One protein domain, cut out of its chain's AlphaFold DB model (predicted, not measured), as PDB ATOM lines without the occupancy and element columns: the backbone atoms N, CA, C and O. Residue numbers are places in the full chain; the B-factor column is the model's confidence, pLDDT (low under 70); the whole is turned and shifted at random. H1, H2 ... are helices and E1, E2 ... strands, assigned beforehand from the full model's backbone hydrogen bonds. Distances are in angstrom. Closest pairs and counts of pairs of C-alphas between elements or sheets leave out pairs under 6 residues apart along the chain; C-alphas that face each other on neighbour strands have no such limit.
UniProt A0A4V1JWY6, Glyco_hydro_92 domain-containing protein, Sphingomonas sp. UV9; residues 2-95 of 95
ATOM      1  N   PHE A   2      13.003 -41.035  30.943       73.81
ATOM      2  CA  PHE A   2      13.080 -42.488  30.765       73.81
ATOM      3  C   PHE A   2      14.033 -43.104  31.792       73.81
ATOM      4  O   PHE A   2      15.014 -42.466  32.187       73.81
ATOM      5  N   ASP A   3      13.760 -44.346  32.188       83.56
ATOM      6  CA  ASP A   3      14.614 -45.097  33.118       83.56
ATOM      7  C   ASP A   3      15.894 -45.593  32.431       83.56
ATOM      8  O   ASP A   3      16.947 -45.716  33.052       83.56
ATOM      9  N   GLY A   4      15.834 -45.798  31.114       89.25
ATOM     10  CA  GLY A   4      17.013 -46.044  30.304       89.25
ATOM     11  C   GLY A   4      16.759 -45.889  28.811       89.25
ATOM     12  O   GLY A   4      15.617 -45.880  28.353       89.25
ATOM     13  N   ALA A   5      17.845 -45.732  28.066       92.69
ATOM     14  CA  ALA A   5      17.854 -45.682  26.614       92.69
ATOM     15  C   ALA A   5      19.143 -46.315  26.086       92.69
ATOM     16  O   ALA A   5      20.197 -46.207  26.708       92.69
ATOM     17  N   GLU A   6      19.064 -46.943  24.921       95.69
ATOM     18  CA  GLU A   6      20.224 -47.474  24.214       95.69
ATOM     19  C   GLU A   6      20.331 -46.799  22.850       95.69
ATOM     20  O   GLU A   6      19.337 -46.630  22.143       95.69
ATOM     21  N   VAL A   7      21.542 -46.370  22.500       95.44
ATOM     22  CA  VAL A   7      21.834 -45.649  21.261       95.44
ATOM     23  C   VAL A   7      22.995 -46.333  20.554       95.44
ATOM     24  O   VAL A   7      24.121 -46.356  21.056       95.44
ATOM     25  N   ALA A   8      22.736 -46.869  19.363       96.69
ATOM     26  CA  ALA A   8      23.780 -47.433  18.519       96.69
ATOM     27  C   ALA A   8      24.658 -46.307  17.950       96.69
ATOM     28  O   ALA A   8      24.161 -45.390  17.298       96.69
ATOM     29  N   LEU A   9      25.972 -46.389  18.172       94.94
ATOM     30  CA  LEU A   9      26.944 -45.377  17.730       94.94
ATOM     31  C   LEU A   9      27.647 -45.746  16.414       94.94
ATOM     32  O   LEU A   9      28.484 -44.994  15.917       94.94
ATOM     33  N   GLY A  10      27.331 -46.919  15.860       93.12
ATOM     34  CA  GLY A  10      28.039 -47.507  14.725       93.12
ATOM     35  C   GLY A  10      29.276 -48.310  15.144       93.12
ATOM     36  O   GLY A  10      29.721 -48.277  16.291       93.12
ATOM     37  N   GLY A  11      29.809 -49.110  14.213       93.25
ATOM     38  CA  GLY A  11      30.983 -49.960  14.468       93.25
ATOM     39  C   GLY A  11      30.781 -51.001  15.577       93.25
ATOM     40  O   GLY A  11      31.738 -51.344  16.264       93.25
ATOM     41  N   GLY A  12      29.539 -51.446  15.800       94.19
ATOM     42  CA  GLY A  12      29.184 -52.381  16.874       94.19
ATOM     43  C   GLY A  12      29.177 -51.772  18.281       94.19
ATOM     44  O   GLY A  12      29.000 -52.502  19.253       94.19
ATOM     45  N   LYS A  13      29.364 -50.454  18.415       96.69
ATOM     46  CA  LYS A  13      29.382 -49.770  19.711       96.69
ATOM     47  C   LYS A  13      27.988 -49.310  20.121       96.69
ATOM     48  O   LYS A  13      27.199 -48.851  19.291       96.69
ATOM     49  N   MET A  14      27.739 -49.365  21.423       97.25
ATOM     50  CA  MET A  14      26.486 -48.959  22.049       97.25
ATOM     51  C   MET A  14      26.759 -47.926  23.140       97.25
ATOM     52  O   MET A  14      27.718 -48.066  23.901       97.25
ATOM     53  N   LEU A  15      25.906 -46.910  23.221       97.06
ATOM     54  CA  LEU A  15      25.775 -46.044  24.386       97.06
ATOM     55  C   LEU A  15      24.526 -46.457  25.155       97.06
ATOM     56  O   LEU A  15      23.419 -46.377  24.625       97.06
ATOM     57  N   ARG A  16      24.702 -46.845  26.412       96.81
ATOM     58  CA  ARG A  16      23.614 -47.078  27.353       96.81
ATOM     59  C   ARG A  16      23.462 -45.859  28.247       96.81
ATOM     60  O   ARG A  16      24.425 -45.399  28.852       96.81
ATOM     61  N   ILE A  17      22.255 -45.329  28.330       94.81
ATOM     62  CA  ILE A  17      21.887 -44.253  29.242       94.81
ATOM     63  C   ILE A  17      20.993 -44.877  30.301       94.81
ATOM     64  O   ILE A  17      19.981 -45.483  29.955       94.81
ATOM     65  N   THR A  18      21.358 -44.745  31.571       94.00
ATOM     66  CA  THR A  18      20.573 -45.259  32.699       94.00
ATOM     67  C   THR A  18      20.231 -44.121  33.649       94.00
ATOM     68  O   THR A  18      21.005 -43.180  33.823       94.00
ATOM     69  N   THR A  19      19.051 -44.189  34.257       91.62
ATOM     70  CA  THR A  19      18.583 -43.205  35.231       91.62
ATOM     71  C   THR A  19      18.149 -43.925  36.499       91.62
ATOM     72  O   THR A  19      17.427 -44.914  36.449       91.62
ATOM     73  N   SER A  20      18.568 -43.413  37.651       89.19
ATOM     74  CA  SER A  20      18.166 -43.899  38.974       89.19
ATOM     75  C   SER A  20      17.666 -42.724  39.818       89.19
ATOM     76  O   SER A  20      18.286 -41.664  39.804       89.19
ATOM     77  N   GLY A  21      16.544 -42.873  40.526       83.50
ATOM     78  CA  GLY A  21      15.940 -41.799  41.333       83.50
ATOM     79  C   GLY A  21      14.417 -41.744  41.211       83.50
ATOM     80  O   GLY A  21      13.795 -42.720  40.799       83.50
ATOM     81  N   ASP A  22      13.813 -40.591  41.527       75.00
ATOM     82  CA  ASP A  22      12.344 -40.424  41.583       75.00
ATOM     83  C   ASP A  22      11.676 -40.276  40.193       75.00
ATOM     84  O   ASP A  22      10.567 -39.747  40.054       75.00
ATOM     85  N   GLY A  23      12.358 -40.725  39.136       69.25
ATOM     86  CA  GLY A  23      11.807 -40.820  37.789       69.25
ATOM     87  C   GLY A  23      11.358 -39.473  37.187       69.25
ATOM     88  O   GLY A  23      11.981 -38.434  37.424       69.25
ATOM     89  N   PRO A  24      10.278 -39.449  36.379       72.56
ATOM     90  CA  PRO A  24       9.838 -38.271  35.622       72.56
ATOM     91  C   PRO A  24       9.494 -37.030  36.451       72.56
ATOM     92  O   PRO A  24       9.490 -35.929  35.902       72.56
ATOM     93  N   GLN A  25       9.197 -37.194  37.742       79.69
ATOM     94  CA  GLN A  25       8.849 -36.093  38.647       79.69
ATOM     95  C   GLN A  25      10.089 -35.381  39.213       79.69
ATOM     96  O   GLN A  25       9.982 -34.322  39.827       79.69
ATOM     97  N   ALA A  26      11.275 -35.940  38.970       84.81
ATOM     98  CA  ALA A  26      12.557 -35.465  39.457       84.81
ATOM     99  C   ALA A  26      13.539 -35.266  38.289       84.81
ATOM    100  O   ALA A  26      14.463 -36.051  38.118       84.81
ATOM    101  N   PRO A  27      13.386 -34.219  37.459       83.81
ATOM    102  CA  PRO A  27      14.206 -34.061  36.256       83.81
ATOM    103  C   PRO A  27      15.651 -33.606  36.529       83.81
ATOM    104  O   PRO A  27      16.456 -33.535  35.601       83.81
ATOM    105  N   SER A  28      16.002 -33.257  37.771       88.81
ATOM    106  CA  SER A  28      17.303 -32.649  38.075       88.81
ATOM    107  C   SER A  28      18.385 -33.709  38.283       88.81
ATOM    108  O   SER A  28      18.297 -34.507  39.216       88.81
ATOM    109  N   ALA A  29      19.444 -33.676  37.468       91.00
ATOM    110  CA  ALA A  29      20.614 -34.541  37.630       91.00
ATOM    111  C   ALA A  29      21.410 -34.167  38.894       91.00
ATOM    112  O   ALA A  29      21.927 -33.058  39.007       91.00
ATOM    113  N   GLN A  30      21.520 -35.096  39.840       93.75
ATOM    114  CA  GLN A  30      22.267 -34.954  41.094       93.75
ATOM    115  C   GLN A  30      23.727 -35.382  40.946       93.75
ATOM    116  O   GLN A  30      24.622 -34.762  41.515       93.75
ATOM    117  N   SER A  31      23.967 -36.446  40.179       94.44
ATOM    118  CA  SER A  31      25.306 -36.937  39.859       94.44
ATOM    119  C   SER A  31      25.285 -37.762  38.577       94.44
ATOM    120  O   SER A  31      24.224 -38.227  38.152       94.44
ATOM    121  N   VAL A  32      26.459 -37.927  37.971       95.44
ATOM    122  CA  VAL A  32      26.646 -38.691  36.739       95.44
ATOM    123  C   VAL A  32      27.841 -39.624  36.907       95.44
ATOM    124  O   VAL A  32      28.845 -39.255  37.522       95.44
ATOM    125  N   ARG A  33      27.745 -40.834  36.354       96.69
ATOM    126  CA  ARG A  33      28.887 -41.729  36.158       96.69
ATOM    127  C   ARG A  33      29.069 -42.029  34.680       96.69
ATOM    128  O   ARG A  33      28.098 -42.277  33.971       96.69
ATOM    129  N   TRP A  34      30.320 -42.018  34.243       97.06
ATOM    130  CA  TRP A  34      30.733 -42.457  32.917       97.06
ATOM    131  C   TRP A  34      31.559 -43.726  33.076       97.06
ATOM    132  O   TRP A  34      32.646 -43.671  33.657       97.06
ATOM    133  N   ASN A  35      31.047 -44.863  32.597       96.44
ATOM    134  CA  ASN A  35      31.697 -46.171  32.734       96.44
ATOM    135  C   ASN A  35      32.145 -46.441  34.185       96.44
ATOM    136  O   ASN A  35      33.338 -46.585  34.463       96.44
ATOM    137  N   ASP A  36      31.182 -46.379  35.114       95.69
ATOM    138  CA  ASP A  36      31.336 -46.529  36.574       95.69
ATOM    139  C   ASP A  36      32.217 -45.494  37.291       95.69
ATOM    140  O   ASP A  36      32.308 -45.487  38.522       95.69
ATOM    141  N   LYS A  37      32.821 -44.553  36.564       96.19
ATOM    142  CA  LYS A  37      33.660 -43.503  37.150       96.19
ATOM    143  C   LYS A  37      32.843 -42.242  37.415       96.19
ATOM    144  O   LYS A  37      32.051 -41.852  36.555       96.19
ATOM    145  N   PRO A  38      33.039 -41.562  38.562       95.88
ATOM    146  CA  PRO A  38      32.411 -40.271  38.813       95.88
ATOM    147  C   PRO A  38      32.723 -39.282  37.689       95.88
ATOM    148  O   PRO A  38      33.884 -39.072  37.339       95.88
ATOM    149  N   TRP A  39      31.681 -38.664  37.146       96.06
ATOM    150  CA  TRP A  39      31.781 -37.616  36.144       96.06
ATOM    151  C   TRP A  39      31.232 -36.337  36.758       96.06
ATOM    152  O   TRP A  39      30.129 -36.365  37.287       96.06
ATOM    153  N   THR A  40      31.989 -35.240  36.747       95.44
ATOM    154  CA  THR A  40      31.578 -33.967  37.378       95.44
ATOM    155  C   THR A  40      31.175 -32.901  36.369       95.44
ATOM    156  O   THR A  40      30.472 -31.953  36.717       95.44
ATOM    157  N   THR A  41      31.605 -33.057  35.115       93.69
ATOM    158  CA  THR A  41      31.381 -32.060  34.069       93.69
ATOM    159  C   THR A  41      29.975 -32.178  33.485       93.69
ATOM    160  O   THR A  41      29.450 -33.277  33.314       93.69
ATOM    161  N   ASN A  42      29.346 -31.048  33.160       92.69
ATOM    162  CA  ASN A  42      28.004 -31.023  32.559       92.69
ATOM    163  C   ASN A  42      28.025 -31.147  31.026       92.69
ATOM    164  O   ASN A  42      27.070 -30.770  30.348       92.69
ATOM    165  N   TRP A  43      29.128 -31.648  30.482       93.69
ATOM    166  CA  TRP A  43      29.332 -31.903  29.069       93.69
ATOM    167  C   TRP A  43      30.156 -33.179  28.908       93.69
ATOM    168  O   TRP A  43      30.723 -33.697  29.866       93.69
ATOM    169  N   ILE A  44      30.207 -33.708  27.694       94.38
ATOM    170  CA  ILE A  44      31.053 -34.850  27.360       94.38
ATOM    171  C   ILE A  44      31.586 -34.659  25.944       94.38
ATOM    172  O   ILE A  44      30.889 -34.145  25.065       94.38
ATOM    173  N   GLY A  45      32.857 -34.998  25.736       94.38
ATOM    174  CA  GLY A  45      33.481 -34.901  24.427       94.38
ATOM    175  C   GLY A  45      32.931 -35.956  23.474       94.38
ATOM    176  O   GLY A  45      32.648 -37.085  23.870       94.38
ATOM    177  N   HIS A  46      32.850 -35.623  22.185       94.25
ATOM    178  CA  HIS A  46      32.471 -36.602  21.163       94.25
ATOM    179  C   HIS A  46      33.412 -37.817  21.156       94.25
ATOM    180  O   HIS A  46      32.959 -38.944  21.006       94.25
ATOM    181  N   ALA A  47      34.719 -37.601  21.345       94.19
ATOM    182  CA  ALA A  47      35.700 -38.684  21.384       94.19
ATOM    183  C   ALA A  47      35.453 -39.668  22.539       94.19
ATOM    184  O   ALA A  47      35.694 -40.860  22.371       94.19
ATOM    185  N   ASP A  48      34.954 -39.188  23.680       93.88
ATOM    186  CA  ASP A  48      34.575 -40.038  24.809       93.88
ATOM    187  C   ASP A  48      33.291 -40.802  24.482       93.88
ATOM    188  O   ASP A  48      33.287 -42.029  24.522       93.88
ATOM    189  N   LEU A  49      32.241 -40.103  24.034       94.31
ATOM    190  CA  LEU A  49      30.974 -40.732  23.646       94.31
ATOM    191  C   LEU A  49      31.142 -41.807  22.566       94.31
ATOM    192  O   LEU A  49      30.572 -42.884  22.691       94.31
ATOM    193  N   ALA A  50      31.949 -41.552  21.533       95.06
ATOM    194  CA  ALA A  50      32.165 -42.462  20.403       95.06
ATOM    195  C   ALA A  50      32.896 -43.769  20.774       95.06
ATOM    196  O   ALA A  50      33.036 -44.673  19.941       95.06
ATOM    197  N   GLN A  51      33.394 -43.890  22.008       95.19
ATOM    198  CA  GLN A  51      33.908 -45.153  22.541       95.19
ATOM    199  C   GLN A  51      32.778 -46.095  22.979       95.19
ATOM    200  O   GLN A  51      33.010 -47.299  23.050       95.19
ATOM    201  N   GLY A  52      31.559 -45.578  23.170       95.69
ATOM    202  CA  GLY A  52      30.446 -46.315  23.759       95.69
ATOM    203  C   GLY A  52      30.605 -46.493  25.268       95.69
ATOM    204  O   GLY A  52      31.494 -45.911  25.892       95.69
ATOM    205  N   GLY A  53      29.722 -47.303  25.844       96.44
ATOM    206  CA  GLY A  53      29.696 -47.598  27.273       96.44
ATOM    207  C   GLY A  53      28.418 -47.113  27.947       96.44
ATOM    208  O   GLY A  53      27.361 -47.080  27.317       96.44
ATOM    209  N   GLU A  54      28.513 -46.758  29.226       97.19
ATOM    210  CA  GLU A  54      27.367 -46.386  30.054       97.19
ATOM    211  C   GLU A  54      27.486 -44.973  30.634       97.19
ATOM    212  O   GLU A  54      28.492 -44.600  31.246       97.19
ATOM    213  N   LEU A  55      26.405 -44.208  30.473       96.12
ATOM    214  CA  LEU A  55      26.176 -42.912  31.090       96.12
ATOM    215  C   LEU A  55      25.025 -43.033  32.096       96.12
ATOM    216  O   LEU A  55      23.853 -43.030  31.717       96.12
ATOM    217  N   ALA A  56      25.374 -43.133  33.377       95.44
ATOM    218  CA  ALA A  56      24.422 -43.342  34.461       95.44
ATOM    219  C   ALA A  56      24.124 -42.037  35.203       95.44
ATOM    220  O   ALA A  56      25.028 -41.391  35.741       95.44
ATOM    221  N   PHE A  57      22.849 -41.668  35.270       93.62
ATOM    222  CA  PHE A  57      22.347 -40.493  35.968       93.62
ATOM    223  C   PHE A  57      21.696 -40.878  37.297       93.62
ATOM    224  O   PHE A  57      20.909 -41.823  37.381       93.62
ATOM    225  N   VAL A  58      21.967 -40.087  38.333       93.25
ATOM    226  CA  VAL A  58      21.159 -40.066  39.558       93.25
ATOM    227  C   VAL A  58      20.306 -38.810  39.526       93.25
ATOM    228  O   VAL A  58      20.856 -37.714  39.419       93.25
ATOM    229  N   THR A  59      18.989 -38.943  39.615       91.81
ATOM    230  CA  THR A  59      18.046 -37.827  39.546       91.81
ATOM    231  C   THR A  59      17.410 -37.508  40.894       91.81
ATOM    232  O   THR A  59      17.452 -38.306  41.826       91.81
ATOM    233  N   GLY A  60      16.866 -36.296  41.025       91.31
ATOM    234  CA  GLY A  60      16.212 -35.830  42.246       91.31
ATOM    235  C   GLY A  60      15.267 -34.653  42.004       91.31
ATOM    236  O   GLY A  60      15.337 -33.962  40.984       91.31
ATOM    237  N   ASN A  61      14.358 -34.439  42.951       91.69
ATOM    238  CA  ASN A  61      13.303 -33.422  42.886       91.69
ATOM    239  C   ASN A  61      13.780 -31.982  43.155       91.69
ATOM    240  O   ASN A  61      13.045 -31.027  42.907       91.69
ATOM    241  N   LYS A  62      15.007 -31.808  43.653       90.56
ATOM    242  CA  LYS A  62      15.595 -30.505  43.986       90.56
ATOM    243  C   LYS A  62      16.724 -30.138  43.022       90.56
ATOM    244  O   LYS A  62      17.426 -31.032  42.544       90.56
ATOM    245  N   PRO A  63      16.965 -28.835  42.791       91.31
ATOM    246  CA  PRO A  63      18.155 -28.379  42.086       91.31
ATOM    247  C   PRO A  63      19.425 -28.926  42.745       91.31
ATOM    248  O   PRO A  63      19.556 -28.903  43.970       91.31
ATOM    249  N   SER A  64      20.361 -29.399  41.929       92.06
ATOM    250  CA  SER A  64      21.643 -29.922  42.397       92.06
ATOM    251  C   SER A  64      22.764 -28.901  42.198       92.06
ATOM    252  O   SER A  64      22.594 -27.880  41.529       92.06
ATOM    253  N   ARG A  65      23.944 -29.198  42.759       93.00
ATOM    254  CA  ARG A  65      25.178 -28.439  42.486       93.00
ATOM    255  C   ARG A  65      26.085 -29.076  41.432       93.00
ATOM    256  O   ARG A  65      27.252 -28.699  41.315       93.00
ATOM    257  N   PHE A  66      25.568 -30.052  40.691       93.94
ATOM    258  CA  PHE A  66      26.305 -30.768  39.658       93.94
ATOM    259  C   PHE A  66      26.787 -29.820  38.547       93.94
ATOM    260  O   PHE A  66      26.042 -28.946  38.104       93.94
ATOM    261  N   GLY A  67      28.040 -29.962  38.104       91.75
ATOM    262  CA  GLY A  67      28.596 -29.193  36.985       91.75
ATOM    263  C   GLY A  67      28.734 -27.680  37.204       91.75
ATOM    264  O   GLY A  67      28.958 -26.937  36.248       91.75
ATOM    265  N   MET A  68      28.595 -27.183  38.441       93.38
ATOM    266  CA  MET A  68      28.671 -25.742  38.728       93.38
ATOM    267  C   MET A  68      30.109 -25.197  38.790       93.38
ATOM    268  O   MET A  68      30.309 -23.977  38.687       93.38
ATOM    269  N   ALA A  69      31.118 -26.055  38.989       92.06
ATOM    270  CA  ALA A  69      32.499 -25.610  39.148       92.06
ATOM    271  C   ALA A  69      33.036 -24.991  37.851       92.06
ATOM    272  O   ALA A  69      32.686 -25.404  36.750       92.06
ATOM    273  N   LYS A  70      33.939 -24.007  37.957       89.62
ATOM    274  CA  LYS A  70      34.518 -23.351  36.766       89.62
ATOM    275  C   LYS A  70      35.223 -24.339  35.828       89.62
ATOM    276  O   LYS A  70      35.184 -24.124  34.624       89.62
ATOM    277  N   ALA A  71      35.847 -25.379  36.380       89.50
ATOM    278  CA  ALA A  71      36.542 -26.418  35.621       89.50
ATOM    279  C   ALA A  71      35.590 -27.401  34.917       89.50
ATOM    280  O   ALA A  71      35.974 -27.993  33.917       89.50
ATOM    281  N   ASP A  72      34.357 -27.534  35.412       92.56
ATOM    282  CA  ASP A  72      33.346 -28.455  34.883       92.56
ATOM    283  C   ASP A  72      32.552 -27.865  33.714       92.56
ATOM    284  O   ASP A  72      31.761 -28.563  33.083       92.56
ATOM    285  N   ARG A  73      32.756 -26.575  33.424       91.00
ATOM    286  CA  ARG A  73      32.046 -25.856  32.366       91.00
ATOM    287  C   ARG A  73      32.503 -26.319  30.982       91.00
ATOM    288  O   ARG A  73      33.680 -26.649  30.814       91.00
ATOM    289  N   PRO A  74      31.621 -26.253  29.970       91.12
ATOM    290  CA  PRO A  74      31.995 -26.560  28.601       91.12
ATOM    291  C   PRO A  74      33.114 -25.639  28.101       91.12
ATOM    292  O   PRO A  74      33.198 -24.473  28.520       91.12
ATOM    293  N   PRO A  75      33.963 -26.122  27.180       88.00
ATOM    294  CA  PRO A  75      34.966 -25.281  26.551       88.00
ATOM    295  C   PRO A  75      34.287 -24.116  25.822       88.00
ATOM    296  O   PRO A  75      33.345 -24.308  25.056       88.00
ATOM    297  N   CYS A  76      34.779 -22.897  26.050       81.12
ATOM    298  CA  CYS A  76      34.334 -21.710  25.328       81.12
ATOM    299  C   CYS A  76      35.500 -21.082  24.558       81.12
ATOM    300  O   CYS A  76      36.638 -21.082  25.027       81.12
ATOM    301  N   TYR A  77      35.213 -20.536  23.372       77.12
ATOM    302  CA  TYR A  77      36.214 -19.992  22.444       77.12
ATOM    303  C   TYR A  77      37.059 -18.851  23.045       77.12
ATOM    304  O   TYR A  77      38.222 -18.658  22.692       77.12
ATOM    305  N   ARG A  78      36.504 -18.084  23.994       74.06
ATOM    306  CA  ARG A  78      37.214 -16.961  24.615       74.06
ATOM    307  C   ARG A  78      38.293 -17.479  25.570       74.06
ATOM    308  O   ARG A  78      38.006 -18.276  26.463       74.06
ATOM    309  N   ARG A  79      39.507 -16.915  25.467       61.62
ATOM    310  CA  ARG A  79      40.708 -17.221  26.288       61.62
ATOM    311  C   ARG A  79      40.498 -17.212  27.821       61.62
ATOM    312  O   ARG A  79      41.400 -17.609  28.547       61.62
ATOM    313  N   GLY A  80      39.336 -16.783  28.323       59.94
ATOM    314  CA  GLY A  80      38.981 -16.770  29.746       59.94
ATOM    315  C   GLY A  80      38.333 -18.047  30.310       59.94
ATOM    316  O   GLY A  80      38.322 -18.180  31.530       59.94
ATOM    317  N   CYS A  81      37.816 -18.985  29.495       58.22
ATOM    318  CA  CYS A  81      37.308 -20.277  30.014       58.22
ATOM    319  C   CYS A  81      38.406 -21.328  30.159       58.22
ATOM    320  O   CYS A  81      38.401 -22.115  31.099       58.22
ATOM    321  N   ALA A  82      39.339 -21.371  29.209       57.06
ATOM    322  CA  ALA A  82      40.285 -22.466  29.072       57.06
ATOM    323  C   ALA A  82      41.627 -22.152  29.739       57.06
ATOM    324  O   ALA A  82      42.671 -22.225  29.096       57.06
ATOM    325  N   ARG A  83      41.650 -21.851  31.044       50.53
ATOM    326  CA  ARG A  83      42.888 -22.109  31.792       50.53
ATOM    327  C   ARG A  83      42.855 -23.565  32.225       50.53
ATOM    328  O   ARG A  83      42.489 -23.883  33.351       50.53
ATOM    329  N   ARG A  84      43.213 -24.447  31.283       49.72
ATOM    330  CA  ARG A  84      43.623 -25.818  31.599       49.72
ATOM    331  C   ARG A  84      44.611 -25.728  32.758       49.72
ATOM    332  O   ARG A  84      45.662 -25.102  32.626       49.72
ATOM    333  N   ALA A  85      44.280 -26.368  33.873       47.22
ATOM    334  CA  ALA A  85      45.257 -26.805  34.853       47.22
ATOM    335  C   ALA A  85      46.107 -27.913  34.210       47.22
ATOM    336  O   ALA A  85      46.025 -29.078  34.567       47.22
ATOM    337  N   ALA A  86      46.891 -27.561  33.192       45.88
ATOM    338  CA  ALA A  86      48.007 -28.377  32.767       45.88
ATOM    339  C   ALA A  86      49.176 -27.968  33.660       45.88
ATOM    340  O   ALA A  86      49.990 -27.121  33.296       45.88
ATOM    341  N   ALA A  87      49.238 -28.555  34.856       42.69
ATOM    342  CA  ALA A  87      50.503 -28.708  35.553       42.69
ATOM    343  C   ALA A  87      51.358 -29.684  34.724       42.69
ATOM    344  O   ALA A  87      51.483 -30.862  35.039       42.69
ATOM    345  N   CYS A  88      51.881 -29.197  33.596       35.44
ATOM    346  CA  CYS A  88      52.968 -29.849  32.892       35.44
ATOM    347  C   CYS A  88      54.204 -29.619  33.758       35.44
ATOM    348  O   CYS A  88      54.692 -28.497  33.904       35.44
ATOM    349  N   GLN A  89      54.595 -30.688  34.438       53.09
ATOM    350  CA  GLN A  89      55.734 -30.783  35.329       53.09
ATOM    351  C   GLN A  89      56.971 -30.216  34.630       53.09
ATOM    352  O   GLN A  89      57.495 -30.801  33.683       53.09
ATOM    353  N   ARG A  90      57.450 -29.057  35.090       38.91
ATOM    354  CA  ARG A  90      58.760 -28.550  34.685       38.91
ATOM    355  C   ARG A  90      59.791 -29.268  35.547       38.91
ATOM    356  O   ARG A  90      60.132 -28.814  36.634       38.91
ATOM    357  N   THR A  91      60.223 -30.431  35.074       50.53
ATOM    358  CA  THR A  91      61.381 -31.164  35.587       50.53
ATOM    359  C   THR A  91      62.594 -30.244  35.525       50.53
ATOM    360  O   THR A  91      63.205 -30.063  34.473       50.53
ATOM    361  N   THR A  92      62.932 -29.609  36.644       50.91
ATOM    362  CA  THR A  92      64.202 -28.897  36.780       50.91
ATOM    363  C   THR A  92      65.289 -29.944  36.980       50.91
ATOM    364  O   THR A  92      65.507 -30.432  38.085       50.91
ATOM    365  N   ARG A  93      65.950 -30.316  35.883       54.03
ATOM    366  CA  ARG A  93      67.245 -30.996  35.898       54.03
ATOM    367  C   ARG A  93      68.249 -30.001  36.495       54.03
ATOM    368  O   ARG A  93      68.564 -29.005  35.847       54.03
ATOM    369  N   ARG A  94      68.666 -30.199  37.749       54.59
ATOM    370  CA  ARG A  94      69.857 -29.530  38.294       54.59
ATOM    371  C   ARG A  94      71.078 -30.329  37.844       54.59
ATOM    372  O   ARG A  94      71.042 -31.557  37.886       54.59
ATOM    373  N   VAL A  95      72.049 -29.584  37.328       54.88
ATOM    374  CA  VAL A  95      73.396 -30.005  36.920       54.88
ATOM    375  C   VAL A  95      74.158 -30.540  38.123       54.88
ATOM    376  O   VAL A  95      73.951 -29.966  39.218       54.88
TER     377      VAL A  95
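This is residues 2 to 95 of the 95 residues of the protein "Glyco_hydro_92 domain-containing protein" of Sphingomonas sp. UV9 (UniProt A0A4V1JWY6). With little regular structure, this is one strongly twisted sheet of five strands, grazed by a short helix, and a long unnamed stretch, residues 61 to 95, whose residues 86 to 95 stick out as a tail. Along 94 printed residues come E1, E2, E3, E4, H1, E5; the mixed sheet runs E1, E2, E5, E3, E4. Mostly strand, with 37 residues in named elements, it is loose, radius of gyration 17.4 A, spanning 62 by 37 by 27 A.

Start at E1, residues 4 to 10, a hairpin with E2, residues 13 to 20; N 7 and O 15 are 2.8 A apart. Beside E2 find E5, residues 53 to 60, parallel at 17 degrees; N 18 and O 55 are 3.0 A apart. E3, residues 28 to 34, is antiparallel to E5, with N 33 and O 56 at 2.8 A, and forms a hairpin with E4, residues 37 to 39, with N 39 and O 32 at 2.9 A. H1, residues 46 to 49, too short for O i to N i+4 pairs, only grazes the sheet. E4, H1, E5 form a split strand-helix-strand unit, E3 between its same-way strands, the crossover right-handed.

Find C-alpha 4 at (17.013, -46.044, 30.304), where E1 begins its 19.1 A; E2 spans 23.1 A, E3 17.4 A, and E5 23.3 A to C-alpha 60 at (16.212, -35.830, 42.246).

The printed part has no cut; its farthest C-alphas, Gln 25 and Val 95, are 64.9 A apart. No link is long. Look for pLDDT under 70 at residues 23 and 79 to 95.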